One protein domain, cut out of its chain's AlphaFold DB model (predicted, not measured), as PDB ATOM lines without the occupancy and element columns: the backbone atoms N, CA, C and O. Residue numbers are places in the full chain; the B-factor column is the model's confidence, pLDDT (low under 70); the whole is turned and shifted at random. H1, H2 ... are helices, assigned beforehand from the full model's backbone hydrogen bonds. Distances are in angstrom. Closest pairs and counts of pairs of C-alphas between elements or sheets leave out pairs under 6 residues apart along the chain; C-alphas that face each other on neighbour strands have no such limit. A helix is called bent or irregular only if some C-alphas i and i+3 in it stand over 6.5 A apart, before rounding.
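Overview. This is residues 29 to 151 of the 163 residues of an uncharacterized protein of Amycolatopsis vancoresmycina DSM 44592 (UniProt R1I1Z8). One very long helix, H5, runs the length of the domain, and a small bundle of three helices, H1, H2 and H3, packs on one side of it through H2 and H3, with H1 farther out. H3 reaches on toward the beginning of H5, where the short H4 crosses between them, while residues 141 to 151 of H5 stick out at the other end. The printed part has 123 residues, with five named helices in the order H1 to H5 and no named strand: its class is all helix. It is loose, with a radius of gyration of the C-alphas of 18.0 A, and spans 64 by 32 by 26 A, only just a rod.

Arrangement. Start with H5, residues 111 to 151, which is irregular: C-alphas 112 and 115 are 7.2 A apart, and its line is a rough one. Its residues 125 to 137 alone touch H2, residues 53 to 65, at a steep tilt of 48 degrees, the same way; the closest C-alphas, of Val 56 and Gly 132, are 4.4 A apart. Its residues 118 to 130 alone touch H3, residues 69 to 93, at a shallow tilt of 31 degrees, opposite ways; look at Pro 79 and Ala 125, whose C-alphas are the closest at 5.6 A. H2 and H3 are a hairpin at a shallow tilt of 29 degrees; residues 71 to 79 of H3 alone touch H2, and the closest C-alphas, of Gly 59 and Thr 75, are 6.3 A apart. H1, residues 29 to 48, forms a hairpin with H2 at a shallow tilt of 12 degrees, with the C-alphas of Asp 43 and Thr 55 closest at 5.6 A. H1 also touches H3, the same way at a steep tilt of 39 degrees, closest at the C-alphas of Trp 44 and Ser 82, 5.1 A. H1, H2 and H3 are an up and down bundle, each helix running against the one before it. H4, residues 96 to 106, touches residues 111 to 114 of H5 alone, about perpendicular at 88 degrees, and the closest C-alphas, of Arg 101 and Asp 111, are 6.8 A apart. H1 and H5 are apart. Every O i to N i+4 pair is within hydrogen-bond range in H1 and H2; in H3 19 of 21 are, in H4 6 of 7 and in H5 33 of 37.

Along the chain. Find C-alpha 111 at (246.011, 209.550, 282.563); from there H5 runs 63.1 A to C-alpha 151 at (190.538, 186.909, 262.620). Go back to C-alpha 29 at (203.456, 213.974, 283.706), where H1 begins its 28.5 A. H2 measures 18.7 A, H3 35.0 A and H4 15.6 A.

Size, cuts and confidence. The C-alphas farthest apart, of Arg 98 and Arg 151, are 64.7 A from each other. The printed part has no cut, and its four links are tight. In the B-factor column the mean pLDDT of the printed part is 74.4, and you will find values under 70 at residue 91, residues 93 to 115 and residues 149 to 151.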
ATOM      1  N   TRP A  29     202.122 213.690 283.168       77.44
ATOM      2  CA  TRP A  29     203.456 213.974 283.706       77.44
ATOM      3  C   TRP A  29     203.730 213.263 285.025       77.44
ATOM      4  O   TRP A  29     204.809 212.703 285.186       77.44
ATOM      5  N   VAL A  30     202.744 213.206 285.924       83.69
ATOM      6  CA  VAL A  30     202.853 212.445 287.178       83.69
ATOM      7  C   VAL A  30     203.129 210.971 286.889       83.69
ATOM      8  O   VAL A  30     204.008 210.377 287.507       83.69
ATOM      9  N   ARG A  31     202.444 210.382 285.902       82.56
ATOM     10  CA  ARG A  31     202.694 208.994 285.496       82.56
ATOM     11  C   ARG A  31     204.098 208.802 284.918       82.56
ATOM     12  O   ARG A  31     204.743 207.815 285.246       82.56
ATOM     13  N   VAL A  32     204.570 209.721 284.072       79.88
ATOM     14  CA  VAL A  32     205.933 209.671 283.509       79.88
ATOM     15  C   VAL A  32     206.979 209.746 284.620       79.88
ATOM     16  O   VAL A  32     207.882 208.915 284.651       79.88
ATOM     17  N   LEU A  33     206.823 210.689 285.553       84.81
ATOM     18  CA  LEU A  33     207.704 210.852 286.711       84.81
ATOM     19  C   LEU A  33     207.709 209.616 287.606       84.81
ATOM     20  O   LEU A  33     208.779 209.157 287.985       84.81
ATOM     21  N   ALA A  34     206.540 209.044 287.897       84.62
ATOM     22  CA  ALA A  34     206.441 207.835 288.708       84.62
ATOM     23  C   ALA A  34     207.155 206.642 288.050       84.62
ATOM     24  O   ALA A  34     207.890 205.923 288.720       84.62
ATOM     25  N   VAL A  35     206.988 206.459 286.734       81.50
ATOM     26  CA  VAL A  35     207.674 205.395 285.979       81.50
ATOM     27  C   VAL A  35     209.183 205.632 285.938       81.50
ATOM     28  O   VAL A  35     209.944 204.688 286.134       81.50
ATOM     29  N   ALA A  36     209.623 206.874 285.725       79.06
ATOM     30  CA  ALA A  36     211.040 207.220 285.727       79.06
ATOM     31  C   ALA A  36     211.675 206.991 287.106       79.06
ATOM     32  O   ALA A  36     212.711 206.343 287.194       79.06
ATOM     33  N   ALA A  37     211.032 207.458 288.180       83.12
ATOM     34  CA  ALA A  37     211.519 207.292 289.547       83.12
ATOM     35  C   ALA A  37     211.601 205.812 289.945       83.12
ATOM     36  O   ALA A  37     212.628 205.372 290.453       83.12
ATOM     37  N   ALA A  38     210.557 205.029 289.654       82.69
ATOM     38  CA  ALA A  38     210.574 203.588 289.890       82.69
ATOM     39  C   ALA A  38     211.688 202.894 289.089       82.69
ATOM     40  O   ALA A  38     212.395 202.054 289.636       82.69
ATOM     41  N   GLY A  39     211.877 203.283 287.824       78.31
ATOM     42  CA  GLY A  39     212.952 202.772 286.978       78.31
ATOM     43  C   GLY A  39     214.341 203.075 287.535       78.31
ATOM     44  O   GLY A  39     215.162 202.173 287.611       78.31
ATOM     45  N   VAL A  40     214.586 204.307 287.995       82.56
ATOM     46  CA  VAL A  40     215.869 204.697 288.607       82.56
ATOM     47  C   VAL A  40     216.146 203.885 289.869       82.56
ATOM     48  O   VAL A  40     217.251 203.378 290.021       82.56
ATOM     49  N   VAL A  41     215.158 203.727 290.758       83.50
ATOM     50  CA  VAL A  41     215.330 202.968 292.009       83.50
ATOM     51  C   VAL A  41     215.598 201.488 291.731       83.50
ATOM     52  O   VAL A  41     216.489 200.902 292.346       83.50
ATOM     53  N   LEU A  42     214.854 200.886 290.799       80.81
ATOM     54  CA  LEU A  42     215.031 199.483 290.423       80.81
ATOM     55  C   LEU A  42     216.377 199.245 289.737       80.81
ATOM     56  O   LEU A  42     217.075 198.305 290.110       80.81
ATOM     57  N   ASP A  43     216.768 200.103 288.793       80.00
ATOM     58  CA  ASP A  43     218.070 200.009 288.128       80.00
ATOM     59  C   ASP A  43     219.219 200.206 289.112       80.00
ATOM     60  O   ASP A  43     220.184 199.449 289.076       80.00
ATOM     61  N   TRP A  44     219.112 201.190 290.006       78.69
ATOM     62  CA  TRP A  44     220.117 201.435 291.035       78.69
ATOM     63  C   TRP A  44     220.280 200.220 291.951       78.69
ATOM     64  O   TRP A  44     221.389 199.723 292.140       78.69
ATOM     65  N   GLY A  45     219.171 199.698 292.489       76.75
ATOM     66  CA  GLY A  45     219.185 198.517 293.351       76.75
ATOM     67  C   GLY A  45     219.703 197.270 292.631       76.75
ATOM     68  O   GLY A  45     220.527 196.539 293.177       76.75
ATOM     69  N   GLY A  46     219.279 197.055 291.382       76.81
ATOM     70  CA  GLY A  46     219.757 195.961 290.540       76.81
ATOM     71  C   GLY A  46     221.253 196.061 290.253       76.81
ATOM     72  O   GLY A  46     221.965 195.067 290.370       76.81
ATOM     73  N   ASN A  47     221.756 197.260 289.958       75.69
ATOM     74  CA  ASN A  47     223.175 197.491 289.702       75.69
ATOM     75  C   ASN A  47     224.046 197.171 290.927       75.69
ATOM     76  O   ASN A  47     225.081 196.524 290.779       75.69
ATOM     77  N   GLN A  48     223.603 197.526 292.139       74.44
ATOM     78  CA  GLN A  48     224.334 197.173 293.365       74.44
ATOM     79  C   GLN A  48     224.397 195.660 293.620       74.44
ATOM     80  O   GLN A  48     225.352 195.174 294.221       74.44
ATOM     81  N   LEU A  49     223.417 194.902 293.122       78.19
ATOM     82  CA  LEU A  49     223.381 193.436 293.184       78.19
ATOM     83  C   LEU A  49     224.100 192.763 291.995       78.19
ATOM     84  O   LEU A  49     224.139 191.535 291.917       78.19
ATOM     85  N   GLY A  50     224.652 193.539 291.052       73.62
ATOM     86  CA  GLY A  50     225.266 193.036 289.816       73.62
ATOM     87  C   GLY A  50     224.261 192.585 288.746       73.62
ATOM     88  O   GLY A  50     224.628 191.934 287.766       73.62
ATOM     89  N   TRP A  51     222.978 192.912 288.904       83.44
ATOM     90  CA  TRP A  51     221.887 192.518 288.012       83.44
ATOM     91  C   TRP A  51     221.688 193.526 286.879       83.44
ATOM     92  O   TRP A  51     220.667 194.202 286.775       83.44
ATOM     93  N   TRP A  52     222.663 193.593 285.976       76.81
ATOM     94  CA  TRP A  52     222.644 194.485 284.809       76.81
ATOM     95  C   TRP A  52     221.440 194.265 283.867       76.81
ATOM     96  O   TRP A  52     221.049 195.167 283.128       76.81
ATOM     97  N   TRP A  53     220.807 193.085 283.903       78.31
ATOM     98  CA  TRP A  53     219.598 192.780 283.126       78.31
ATOM     99  C   TRP A  53     218.368 193.587 283.572       78.31
ATOM    100  O   TRP A  53     217.428 193.739 282.791       78.31
ATOM    101  N   VAL A  54     218.371 194.152 284.786       81.75
ATOM    102  CA  VAL A  54     217.276 195.002 285.281       81.75
ATOM    103  C   VAL A  54     217.102 196.237 284.392       81.75
ATOM    104  O   VAL A  54     215.974 196.567 284.046       81.75
ATOM    105  N   THR A  55     218.191 196.812 283.872       81.56
ATOM    106  CA  THR A  55     218.170 197.957 282.938       81.56
ATOM    107  C   THR A  55     217.420 197.647 281.640       81.56
ATOM    108  O   THR A  55     216.697 198.490 281.099       81.56
ATOM    109  N   VAL A  56     217.517 196.402 281.165       79.81
ATOM    110  CA  VAL A  56     216.755 195.922 280.005       79.81
ATOM    111  C   VAL A  56     215.267 195.836 280.349       79.81
ATOM    112  O   VAL A  56     214.427 196.311 279.583       79.81
ATOM    113  N   LEU A  57     214.914 195.288 281.518       83.38
ATOM    114  CA  LEU A  57     213.518 195.205 281.960       83.38
ATOM    115  C   LEU A  57     212.892 196.577 282.199       83.38
ATOM    116  O   LEU A  57     211.731 196.786 281.850       83.38
ATOM    117  N   THR A  58     213.659 197.527 282.724       82.44
ATOM    118  CA  THR A  58     213.238 198.919 282.881       82.44
ATOM    119  C   THR A  58     212.920 199.540 281.518       82.44
ATOM    120  O   THR A  58     211.874 200.176 281.359       82.44
ATOM    121  N   GLY A  59     213.735 199.262 280.493       79.00
ATOM    122  CA  GLY A  59     213.455 199.636 279.101       79.00
ATOM    123  C   GLY A  59     212.173 199.004 278.541       79.00
ATOM    124  O   GLY A  59     211.345 199.699 277.943       79.00
ATOM    125  N   VAL A  60     211.952 197.707 278.791       81.50
ATOM    126  CA  VAL A  60     210.712 197.000 278.413       81.50
ATOM    127  C   VAL A  60     209.498 197.647 279.086       81.50
ATOM    128  O   VAL A  60     208.522 197.992 278.417       81.50
ATOM    129  N   ALA A  61     209.551 197.855 280.403       82.81
ATOM    130  CA  ALA A  61     208.466 198.445 281.179       82.81
ATOM    131  C   ALA A  61     208.151 199.876 280.718       82.81
ATOM    132  O   ALA A  61     206.983 200.217 280.504       82.81
ATOM    133  N   ALA A  62     209.179 200.697 280.480       79.88
ATOM    134  CA  ALA A  62     209.022 202.044 279.944       79.88
ATOM    135  C   ALA A  62     208.331 202.021 278.574       79.88
ATOM    136  O   ALA A  62     207.360 202.748 278.362       79.88
ATOM    137  N   ALA A  63     208.757 201.141 277.664       82.00
ATOM    138  CA  ALA A  63     208.134 200.991 276.352       82.00
ATOM    139  C   ALA A  63     206.674 200.535 276.438       82.00
ATOM    140  O   ALA A  63     205.851 200.948 275.612       82.00
ATOM    141  N   LEU A  64     206.335 199.709 277.432       82.81
ATOM    142  CA  LEU A  64     204.972 199.256 277.690       82.81
ATOM    143  C   LEU A  64     204.067 200.374 278.225       82.81
ATOM    144  O   LEU A  64     202.922 200.485 277.777       82.81
ATOM    145  N   LEU A  65     204.582 201.209 279.127       83.81
ATOM    146  CA  LEU A  65     203.807 202.198 279.881       83.81
ATOM    147  C   LEU A  65     203.786 203.597 279.251       83.81
ATOM    148  O   LEU A  65     202.837 204.349 279.484       83.81
ATOM    149  N   LEU A  66     204.803 203.948 278.462       83.25
ATOM    150  CA  LEU A  66     205.009 205.279 277.889       83.25
ATOM    151  C   LEU A  66     204.969 205.248 276.357       83.25
ATOM    152  O   LEU A  66     205.103 204.205 275.716       83.25
ATOM    153  N   ARG A  67     204.749 206.418 275.747       81.75
ATOM    154  CA  ARG A  67     204.718 206.597 274.287       81.75
ATOM    155  C   ARG A  67     205.356 207.924 273.877       81.75
ATOM    156  O   ARG A  67     205.354 208.889 274.641       81.75
ATOM    157  N   GLY A  68     205.855 207.975 272.641       82.00
ATOM    158  CA  GLY A  68     206.365 209.195 272.010       82.00
ATOM    159  C   GLY A  68     207.579 209.786 272.730       82.00
ATOM    160  O   GLY A  68     208.465 209.059 273.169       82.00
ATOM    161  N   ARG A  69     207.609 211.117 272.873       82.69
ATOM    162  CA  ARG A  69     208.750 211.846 273.463       82.69
ATOM    163  C   ARG A  69     209.053 211.437 274.907       82.69
ATOM    164  O   ARG A  69     210.215 211.406 275.283       82.69
ATOM    165  N   ALA A  70     208.035 211.084 275.694       79.56
ATOM    166  CA  ALA A  70     208.230 210.654 277.079       79.56
ATOM    167  C   ALA A  70     209.023 209.344 277.175       79.56
ATOM    168  O   ALA A  70     209.833 209.192 278.081       79.56
ATOM    169  N   LEU A  71     208.829 208.426 276.220       80.06
ATOM    170  CA  LEU A  71     209.613 207.197 276.149       80.06
ATOM    171  C   LEU A  71     211.090 207.518 275.902       80.06
ATOM    172  O   LEU A  71     211.921 207.077 276.680       80.06
ATOM    173  N   ALA A  72     211.387 208.345 274.892       81.06
ATOM    174  CA  ALA A  72     212.759 208.731 274.552       81.06
ATOM    175  C   ALA A  72     213.488 209.416 275.722       81.06
ATOM    176  O   ALA A  72     214.652 209.129 275.989       81.06
ATOM    177  N   VAL A  73     212.789 210.300 276.445       84.69
ATOM    178  CA  VAL A  73     213.348 210.967 277.629       84.69
ATOM    179  C   VAL A  73     213.646 209.953 278.729       84.69
ATOM    180  O   VAL A  73     214.740 209.974 279.276       84.69
ATOM    181  N   VAL A  74     212.716 209.045 279.036       80.50
ATOM    182  CA  VAL A  74     212.901 208.051 280.106       80.50
ATOM    183  C   VAL A  74     214.005 207.051 279.766       80.50
ATOM    184  O   VAL A  74     214.823 206.743 280.625       80.50
ATOM    185  N   THR A  75     214.101 206.609 278.513       82.06
ATOM    186  CA  THR A  75     215.135 205.659 278.067       82.06
ATOM    187  C   THR A  75     216.546 206.227 278.107       82.06
ATOM    188  O   THR A  75     217.501 205.466 278.171       82.06
ATOM    189  N   LEU A  76     216.685 207.554 278.055       82.81
ATOM    190  CA  LEU A  76     217.970 208.229 278.214       82.81
ATOM    191  C   LEU A  76     218.217 208.584 279.681       82.81
ATOM    192  O   LEU A  76     219.247 208.231 280.240       82.81
ATOM    193  N   ALA A  77     217.264 209.262 280.319       83.50
ATOM    194  CA  ALA A  77     217.446 209.824 281.650       83.50
ATOM    195  C   ALA A  77     217.596 208.753 282.738       83.50
ATOM    196  O   ALA A  77     218.415 208.927 283.631       83.50
ATOM    197  N   VAL A  78     216.841 207.649 282.671       83.62
ATOM    198  CA  VAL A  78     216.896 206.598 283.699       83.62
ATOM    199  C   VAL A  78     218.276 205.934 283.778       83.62
ATOM    200  O   VAL A  78     218.867 206.016 284.852       83.62
ATOM    201  N   PRO A  79     218.838 205.356 282.694       79.00
ATOM    202  CA  PRO A  79     220.166 204.747 282.759       79.00
ATOM    203  C   PRO A  79     221.269 205.772 283.048       79.00
ATOM    204  O   PRO A  79     222.210 205.455 283.769       79.00
ATOM    205  N   LEU A  80     221.153 207.011 282.550       82.19
ATOM    206  CA  LEU A  80     222.118 208.071 282.863       82.19
ATOM    207  C   LEU A  80     222.132 208.413 284.357       82.19
ATOM    208  O   LEU A  80     223.202 208.594 284.926       82.19
ATOM    209  N   LEU A  81     220.966 208.496 285.000       81.38
ATOM    210  CA  LEU A  81     220.875 208.812 286.425       81.38
ATOM    211  C   LEU A  81     221.276 207.624 287.301       81.38
ATOM    212  O   LEU A  81     221.993 207.822 288.279       81.38
ATOM    213  N   SER A  82     220.850 206.405 286.961       79.38
ATOM    214  CA  SER A  82     221.144 205.222 287.774       79.38
ATOM    215  C   SER A  82     222.610 204.798 287.671       79.38
ATOM    216  O   SER A  82     223.268 204.622 288.693       79.38
ATOM    217  N   TRP A  83     223.160 204.700 286.457       78.06
ATOM    218  CA  TRP A  83     224.560 204.319 286.255       78.06
ATOM    219  C   TRP A  83     225.501 205.506 286.447       78.06
ATOM    220  O   TRP A  83     226.528 205.375 287.107       78.06
ATOM    221  N   GLY A  84     225.157 206.679 285.911       75.25
ATOM    222  CA  GLY A  84     225.995 207.874 286.033       75.25
ATOM    223  C   GLY A  84     226.072 208.401 287.460       75.25
ATOM    224  O   GLY A  84     227.154 208.784 287.896       75.25
ATOM    225  N   GLY A  85     224.968 208.357 288.211       73.94
ATOM    226  CA  GLY A  85     224.963 208.724 289.626       73.94
ATOM    227  C   GLY A  85     225.888 207.834 290.458       73.94
ATOM    228  O   GLY A  85     226.672 208.350 291.249       73.94
ATOM    229  N   GLU A  86     225.866 206.518 290.229       74.19
ATOM    230  CA  GLU A  86     226.734 205.567 290.933       74.19
ATOM    231  C   GLU A  86     228.203 205.750 290.527       74.19
ATOM    232  O   GLU A  86     229.086 205.723 291.382       74.19
ATOM    233  N   LEU A  87     228.486 205.992 289.241       71.12
ATOM    234  CA  LEU A  87     229.850 206.262 288.775       71.12
ATOM    235  C   LEU A  87     230.417 207.549 289.389       71.12
ATOM    236  O   LEU A  87     231.556 207.546 289.848       71.12
ATOM    237  N   VAL A  88     229.631 208.628 289.439       73.00
ATOM    238  CA  VAL A  88     230.042 209.888 290.083       73.00
ATOM    239  C   VAL A  88     230.208 209.690 291.587       73.00
ATOM    240  O   VAL A  88     231.212 210.121 292.151       73.00
ATOM    241  N   TRP A  89     229.277 208.989 292.238       73.75
ATOM    242  CA  TRP A  89     229.380 208.675 293.660       73.75
ATOM    243  C   TRP A  89     230.673 207.916 293.958       73.75
ATOM    244  O   TRP A  89     231.458 208.368 294.791       73.75
ATOM    245  N   ARG A  90     230.966 206.837 293.223       71.00
ATOM    246  CA  ARG A  90     232.201 206.050 293.379       71.00
ATOM    247  C   ARG A  90     233.457 206.865 293.100       71.00
ATOM    248  O   ARG A  90     234.423 206.713 293.841       71.00
ATOM    249  N   TRP A  91     233.424 207.745 292.101       66.50
ATOM    250  CA  TRP A  91     234.526 208.656 291.795       66.50
ATOM    251  C   TRP A  91     234.803 209.649 292.933       66.50
ATOM    252  O   TRP A  91     235.957 209.968 293.197       66.50
ATOM    253  N   THR A  92     233.759 210.112 293.628       70.38
ATOM    254  CA  THR A  92     233.895 211.053 294.758       70.38
ATOM    255  C   THR A  92     234.188 210.389 296.106       70.38
ATOM    256  O   THR A  92     234.795 211.021 296.965       70.38
ATOM    257  N   THR A  93     233.758 209.142 296.319       66.69
ATOM    258  CA  THR A  93     233.854 208.455 297.626       66.69
ATOM    259  C   THR A  93     234.974 207.434 297.715       66.69
ATOM    260  O   THR A  93     235.411 207.097 298.813       66.69
ATOM    261  N   THR A  94     235.451 206.937 296.580       56.41
ATOM    262  CA  THR A  94     236.534 205.961 296.536       56.41
ATOM    263  C   THR A  94     237.749 206.665 295.952       56.41
ATOM    264  O   THR A  94     237.628 207.285 294.900       56.41
ATOM    265  N   ASP A  95     238.931 206.508 296.553       51.62
ATOM    266  CA  ASP A  95     240.235 206.805 295.928       51.62
ATOM    267  C   ASP A  95     240.489 205.846 294.735       51.62
ATOM    268  O   ASP A  95     241.508 205.157 294.626       51.62
ATOM    269  N   THR A  96     239.522 205.730 293.818       48.16
ATOM    270  CA  THR A  96     239.587 204.869 292.633       48.16
ATOM    271  C   THR A  96     240.699 205.323 291.702       48.16
ATOM    272  O   THR A  96     241.218 204.508 290.945       48.16
ATOM    273  N   THR A  97     241.132 206.580 291.829       50.62
ATOM    274  CA  THR A  97     242.299 207.166 291.167       50.62
ATOM    275  C   THR A  97     243.572 206.347 291.362       50.62
ATOM    276  O   THR A  97     244.423 206.384 290.481       50.62
ATOM    277  N   ARG A  98     243.735 205.571 292.444       48.00
ATOM    278  CA  ARG A  98     244.964 204.782 292.652       48.00
ATOM    279  C   ARG A  98     244.965 203.439 291.919       48.00
ATOM    280  O   ARG A  98     245.998 203.050 291.387       48.00
ATOM    281  N   ILE A  99     243.827 202.745 291.862       50.56
ATOM    282  CA  ILE A  99     243.714 201.425 291.211       50.56
ATOM    283  C   ILE A  99     243.477 201.587 289.706       50.56
ATOM    284  O   ILE A  99     244.108 200.893 288.913       50.56
ATOM    285  N   SER A 100     242.659 202.563 289.292       45.84
ATOM    286  CA  SER A 100     242.414 202.836 287.874       45.84
ATOM    287  C   SER A 100     243.665 203.349 287.156       45.84
ATOM    288  O   SER A 100     243.880 202.977 286.009       45.84
ATOM    289  N   ARG A 101     244.535 204.129 287.824       50.31
ATOM    290  CA  ARG A 101     245.826 204.566 287.253       50.31
ATOM    291  C   ARG A 101     246.766 203.405 286.943       50.31
ATOM    292  O   ARG A 101     247.470 203.454 285.943       50.31
ATOM    293  N   VAL A 102     246.758 202.344 287.751       52.00
ATOM    294  CA  VAL A 102     247.608 201.166 287.509       52.00
ATOM    295  C   VAL A 102     247.111 200.381 286.296       52.00
ATOM    296  O   VAL A 102     247.912 199.973 285.459       52.00
ATOM    297  N   THR A 103     245.795 200.210 286.147       50.59
ATOM    298  CA  THR A 103     245.224 199.469 285.010       50.59
ATOM    299  C   THR A 103     245.255 200.274 283.706       50.59
ATOM    300  O   THR A 103     245.512 199.708 282.647       50.59
ATOM    301  N   ILE A 104     245.043 201.593 283.773       47.47
ATOM    302  CA  ILE A 104     245.088 202.506 282.617       47.47
ATOM    303  C   ILE A 104     246.539 202.759 282.174       47.47
ATOM    304  O   ILE A 104     246.822 202.723 280.977       47.47
ATOM    305  N   GLY A 105     247.484 202.875 283.117       49.41
ATOM    306  CA  GLY A 105     248.918 202.966 282.820       49.41
ATOM    307  C   GLY A 105     249.484 201.721 282.123       49.41
ATOM    308  O   GLY A 105     250.364 201.842 281.275       49.41
ATOM    309  N   LEU A 106     248.934 200.531 282.401       50.47
ATOM    310  CA  LEU A 106     249.273 199.279 281.705       50.47
ATOM    311  C   LEU A 106     248.718 199.202 280.272       50.47
ATOM    312  O   LEU A 106     249.270 198.478 279.448       50.47
ATOM    313  N   ALA A 107     247.657 199.949 279.957       53.00
ATOM    314  CA  ALA A 107     247.055 199.991 278.624       53.00
ATOM    315  C   ALA A 107     247.717 201.023 277.686       53.00
ATOM    316  O   ALA A 107     247.310 201.147 276.533       53.00
ATOM    317  N   GLY A 108     248.719 201.777 278.162       46.16
ATOM    318  CA  GLY A 108     249.422 202.799 277.374       46.16
ATOM    319  C   GLY A 108     248.562 204.013 277.010       46.16
ATOM    320  O   GLY A 108     248.979 204.855 276.217       46.16
ATOM    321  N   VAL A 109     247.364 204.117 277.584       51.91
ATOM    322  CA  VAL A 109     246.466 205.247 277.380       51.91
ATOM    323  C   VAL A 109     246.740 206.224 278.518       51.91
ATOM    324  O   VAL A 109     246.627 205.849 279.679       51.91
ATOM    325  N   GLY A 110     247.192 207.439 278.201       51.16
ATOM    326  CA  GLY A 110     247.583 208.428 279.212       51.16
ATOM    327  C   GLY A 110     246.491 208.686 280.261       51.16
ATOM    328  O   GLY A 110     245.310 208.432 280.014       51.16
ATOM    329  N   ASP A 111     246.889 209.232 281.416       55.81
ATOM    330  CA  ASP A 111     246.011 209.550 282.563       55.81
ATOM    331  C   ASP A 111     244.727 210.325 282.176       55.81
ATOM    332  O   ASP A 111     243.705 210.225 282.859       55.81
ATOM    333  N   ASP A 112     244.742 211.018 281.035       58.72
ATOM    334  CA  ASP A 112     243.618 211.739 280.435       58.72
ATOM    335  C   ASP A 112     242.543 210.868 279.763       58.72
ATOM    336  O   ASP A 112     241.598 211.422 279.218       58.72
ATOM    337  N   ALA A 113     242.615 209.533 279.762       60.47
ATOM    338  CA  ALA A 113     241.608 208.683 279.104       60.47
ATOM    339  C   ALA A 113     240.627 207.979 280.048       60.47
ATOM    340  O   ALA A 113     239.757 207.231 279.597       60.47
ATOM    341  N   ALA A 114     240.707 208.243 281.354       61.22
ATOM    342  CA  ALA A 114     239.759 207.699 282.325       61.22
ATOM    343  C   ALA A 114     238.298 208.037 281.965       61.22
ATOM    344  O   ALA A 114     237.421 207.191 282.138       61.22
ATOM    345  N   TRP A 115     238.039 209.220 281.385       68.25
ATOM    346  CA  TRP A 115     236.707 209.640 280.920       68.25
ATOM    347  C   TRP A 115     236.126 208.725 279.834       68.25
ATOM    348  O   TRP A 115     234.906 208.594 279.741       68.25
ATOM    349  N   LEU A 116     236.972 208.059 279.040       75.31
ATOM    350  CA  LEU A 116     236.528 207.175 277.964       75.31
ATOM    351  C   LEU A 116     235.755 205.978 278.529       75.31
ATOM    352  O   LEU A 116     234.725 205.594 277.980       75.31
ATOM    353  N   GLY A 117     236.209 205.442 279.669       70.25
ATOM    354  CA  GLY A 117     235.515 204.381 280.399       70.25
ATOM    355  C   GLY A 117     234.130 204.822 280.873       70.25
ATOM    356  O   GLY A 117     233.155 204.114 280.634       70.25
ATOM    357  N   TYR A 118     234.017 206.028 281.446       71.06
ATOM    358  CA  TYR A 118     232.726 206.601 281.859       71.06
ATOM    359  C   TYR A 118     231.760 206.722 280.678       71.06
ATOM    360  O   TYR A 118     230.610 206.290 280.768       71.06
ATOM    361  N   VAL A 119     232.229 207.281 279.560       79.56
ATOM    362  CA  VAL A 119     231.404 207.457 278.359       79.56
ATOM    363  C   VAL A 119     230.956 206.107 277.805       79.56
ATOM    364  O   VAL A 119     229.776 205.954 277.487       79.56
ATOM    365  N   LEU A 120     231.848 205.112 277.744       78.75
ATOM    366  CA  LEU A 120     231.495 203.771 277.276       78.75
ATOM    367  C   LEU A 120     230.458 203.099 278.182       78.75
ATOM    368  O   LEU A 120     229.508 202.508 277.677       78.75
ATOM    369  N   THR A 121     230.610 203.198 279.505       79.62
ATOM    370  CA  THR A 121     229.661 202.603 280.455       79.62
ATOM    371  C   THR A 121     228.282 203.249 280.350       79.62
ATOM    372  O   THR A 121     227.275 202.542 280.322       79.62
ATOM    373  N   LEU A 122     228.215 204.576 280.224       79.69
ATOM    374  CA  LEU A 122     226.945 205.276 280.027       79.69
ATOM    375  C   LEU A 122     226.300 204.925 278.684       79.69
ATOM    376  O   LEU A 122     225.101 204.652 278.631       79.69
ATOM    377  N   ALA A 123     227.090 204.878 277.608       82.44
ATOM    378  CA  ALA A 123     226.608 204.454 276.298       82.44
ATOM    379  C   ALA A 123     226.063 203.019 276.346       82.44
ATOM    380  O   ALA A 123     224.982 202.749 275.824       82.44
ATOM    381  N   TYR A 124     226.765 202.115 277.030       78.69
ATOM    382  CA  TYR A 124     226.329 200.739 277.241       78.69
ATOM    383  C   TYR A 124     225.004 200.657 278.016       78.69
ATOM    384  O   TYR A 124     224.088 199.957 277.584       78.69
ATOM    385  N   ALA A 125     224.847 201.414 279.105       79.50
ATOM    386  CA  ALA A 125     223.605 201.445 279.881       79.50
ATOM    387  C   ALA A 125     222.410 201.954 279.053       79.50
ATOM    388  O   ALA A 125     221.318 201.381 279.092       79.50
ATOM    389  N   VAL A 126     222.625 202.998 278.244       82.25
ATOM    390  CA  VAL A 126     221.612 203.507 277.306       82.25
ATOM    391  C   VAL A 126     221.257 202.452 276.257       82.25
ATOM    392  O   VAL A 126     220.075 202.244 275.980       82.25
ATOM    393  N   LEU A 127     222.249 201.751 275.702       83.69
ATOM    394  CA  LEU A 127     222.030 200.674 274.735       83.69
ATOM    395  C   LEU A 127     221.228 199.516 275.335       83.69
ATOM    396  O   LEU A 127     220.307 199.029 274.682       83.69
ATOM    397  N   LEU A 128     221.506 199.110 276.577       80.12
ATOM    398  CA  LEU A 128     220.722 198.087 277.278       80.12
ATOM    399  C   LEU A 128     219.260 198.509 277.455       80.12
ATOM    400  O   LEU A 128     218.344 197.725 277.193       80.12
ATOM    401  N   CYS A 129     219.028 199.762 277.851       81.50
ATOM    402  CA  CYS A 129     217.675 200.286 277.998       81.50
ATOM    403  C   CYS A 129     216.945 200.331 276.641       81.50
ATOM    404  O   CYS A 129     215.805 199.873 276.519       81.50
ATOM    405  N   ALA A 130     217.621 200.806 275.591       78.62
ATOM    406  CA  ALA A 130     217.094 200.835 274.229       78.62
ATOM    407  C   ALA A 130     216.805 199.428 273.677       78.62
ATOM    408  O   ALA A 130     215.780 199.223 273.023       78.62
ATOM    409  N   ALA A 131     217.649 198.441 273.987       83.50
ATOM    410  CA  ALA A 131     217.415 197.045 273.635       83.50
ATOM    411  C   ALA A 131     216.114 196.528 274.270       83.50
ATOM    412  O   ALA A 131     215.287 195.932 273.580       83.50
ATOM    413  N   GLY A 132     215.864 196.840 275.546       77.56
ATOM    414  CA  GLY A 132     214.601 196.513 276.214       77.56
ATOM    415  C   GLY A 132     213.377 197.132 275.529       77.56
ATOM    416  O   GLY A 132     212.356 196.472 275.315       77.56
ATOM    417  N   VAL A 133     213.487 198.390 275.101       83.00
ATOM    418  CA  VAL A 133     212.424 199.071 274.343       83.00
ATOM    419  C   VAL A 133     212.142 198.370 273.020       83.00
ATOM    420  O   VAL A 133     210.980 198.182 272.648       83.00
ATOM    421  N   TRP A 134     213.200 197.977 272.314       86.50
ATOM    422  CA  TRP A 134     213.093 197.281 271.041       86.50
ATOM    423  C   TRP A 134     212.418 195.913 271.200       86.50
ATOM    424  O   TRP A 134     211.490 195.603 270.455       86.50
ATOM    425  N   VAL A 135     212.781 195.148 272.236       80.75
ATOM    426  CA  VAL A 135     212.132 193.867 272.572       80.75
ATOM    427  C   VAL A 135     210.627 194.051 272.795       80.75
ATOM    428  O   VAL A 135     209.816 193.305 272.242       80.75
ATOM    429  N   ALA A 136     210.220 195.083 273.538       83.25
ATOM    430  CA  ALA A 136     208.803 195.379 273.747       83.25
ATOM    431  C   ALA A 136     208.078 195.768 272.445       83.25
ATOM    432  O   ALA A 136     206.901 195.442 272.258       83.25
ATOM    433  N   ALA A 137     208.755 196.472 271.534       80.75
ATOM    434  CA  ALA A 137     208.207 196.823 270.228       80.75
ATOM    435  C   ALA A 137     208.024 195.585 269.334       80.75
ATOM    436  O   ALA A 137     206.942 195.411 268.766       80.75
ATOM    437  N   ALA A 138     209.020 194.698 269.276       82.38
ATOM    438  CA  ALA A 138     208.947 193.436 268.542       82.38
ATOM    439  C   ALA A 138     207.817 192.538 269.075       82.38
ATOM    440  O   ALA A 138     206.985 192.052 268.308       82.38
ATOM    441  N   ALA A 139     207.692 192.413 270.401       82.12
ATOM    442  CA  ALA A 139     206.598 191.670 271.030       82.12
ATOM    443  C   ALA A 139     205.218 192.238 270.653       82.12
ATOM    444  O   ALA A 139     204.283 191.492 270.360       82.12
ATOM    445  N   ARG A 140     205.075 193.570 270.590       82.44
ATOM    446  CA  ARG A 140     203.828 194.213 270.144       82.44
ATOM    447  C   ARG A 140     203.504 193.918 268.682       82.44
ATOM    448  O   ARG A 140     202.326 193.773 268.363       82.44
ATOM    449  N   GLN A 141     204.504 193.857 267.806       81.06
ATOM    450  CA  GLN A 141     204.305 193.513 266.396       81.06
ATOM    451  C   GLN A 141     203.865 192.055 266.237       81.06
ATOM    452  O   GLN A 141     202.878 191.800 265.552       81.06
ATOM    453  N   LEU A 142     204.507 191.127 266.953       81.44
ATOM    454  CA  LEU A 142     204.128 189.711 266.965       81.44
ATOM    455  C   LEU A 142     202.696 189.497 267.468       81.44
ATOM    456  O   LEU A 142     201.920 188.783 266.841       81.44
ATOM    457  N   VAL A 143     202.306 190.160 268.562       84.31
ATOM    458  CA  VAL A 143     200.937 190.061 269.099       84.31
ATOM    459  C   VAL A 143     199.902 190.628 268.123       84.31
ATOM    460  O   VAL A 143     198.796 190.097 268.044       84.31
ATOM    461  N   ARG A 144     200.233 191.693 267.381       80.81
ATOM    462  CA  ARG A 144     199.349 192.234 266.333       80.81
ATOM    463  C   ARG A 144     199.188 191.237 265.189       80.81
ATOM    464  O   ARG A 144     198.065 190.840 264.916       80.81
ATOM    465  N   ALA A 145     200.296 190.736 264.644       79.06
ATOM    466  CA  ALA A 145     200.281 189.729 263.585       79.06
ATOM    467  C   ALA A 145     199.504 188.461 263.989       79.06
ATOM    468  O   ALA A 145     198.703 187.944 263.214       79.06
ATOM    469  N   ALA A 146     199.667 187.991 265.231       80.19
ATOM    470  CA  ALA A 146     198.941 186.830 265.744       80.19
ATOM    471  C   ALA A 146     197.432 187.087 265.909       80.19
ATOM    472  O   ALA A 146     196.620 186.185 265.702       80.19
ATOM    473  N   ARG A 147     197.032 188.310 266.285       78.94
ATOM    474  CA  ARG A 147     195.615 188.694 266.388       78.94
ATOM    475  C   ARG A 147     194.956 188.820 265.022       78.94
ATOM    476  O   ARG A 147     193.825 188.367 264.876       78.94
ATOM    477  N   ASP A 148     195.664 189.380 264.048       74.19
ATOM    478  CA  ASP A 148     195.162 189.539 262.683       74.19
ATOM    479  C   ASP A 148     195.027 188.169 261.994       74.19
ATOM    480  O   ASP A 148     193.987 187.870 261.411       74.19
ATOM    481  N   GLY A 149     195.992 187.261 262.190       65.19
ATOM    482  CA  GLY A 149     195.906 185.880 261.695       65.19
ATOM    483  C   GLY A 149     194.763 185.058 262.308       65.19
ATOM    484  O   GLY A 149     194.190 184.200 261.641       65.19
ATOM    485  N   ARG A 150     194.364 185.339 263.558       59.66
ATOM    486  CA  ARG A 150     193.235 184.655 264.220       59.66
ATOM    487  C   ARG A 150     191.864 185.144 263.747       59.66
ATOM    488  O   ARG A 150     190.872 184.467 263.995       59.66
ATOM    489  N   ARG A 151     191.793 186.312 263.103       58.28
ATOM    490  CA  ARG A 151     190.538 186.909 262.620       58.28
ATOM    491  C   ARG A 151     190.134 186.417 261.225       58.28
ATOM    492  O   ARG A 151     188.955 186.470 260.904       58.28
TER     493      ARG A 151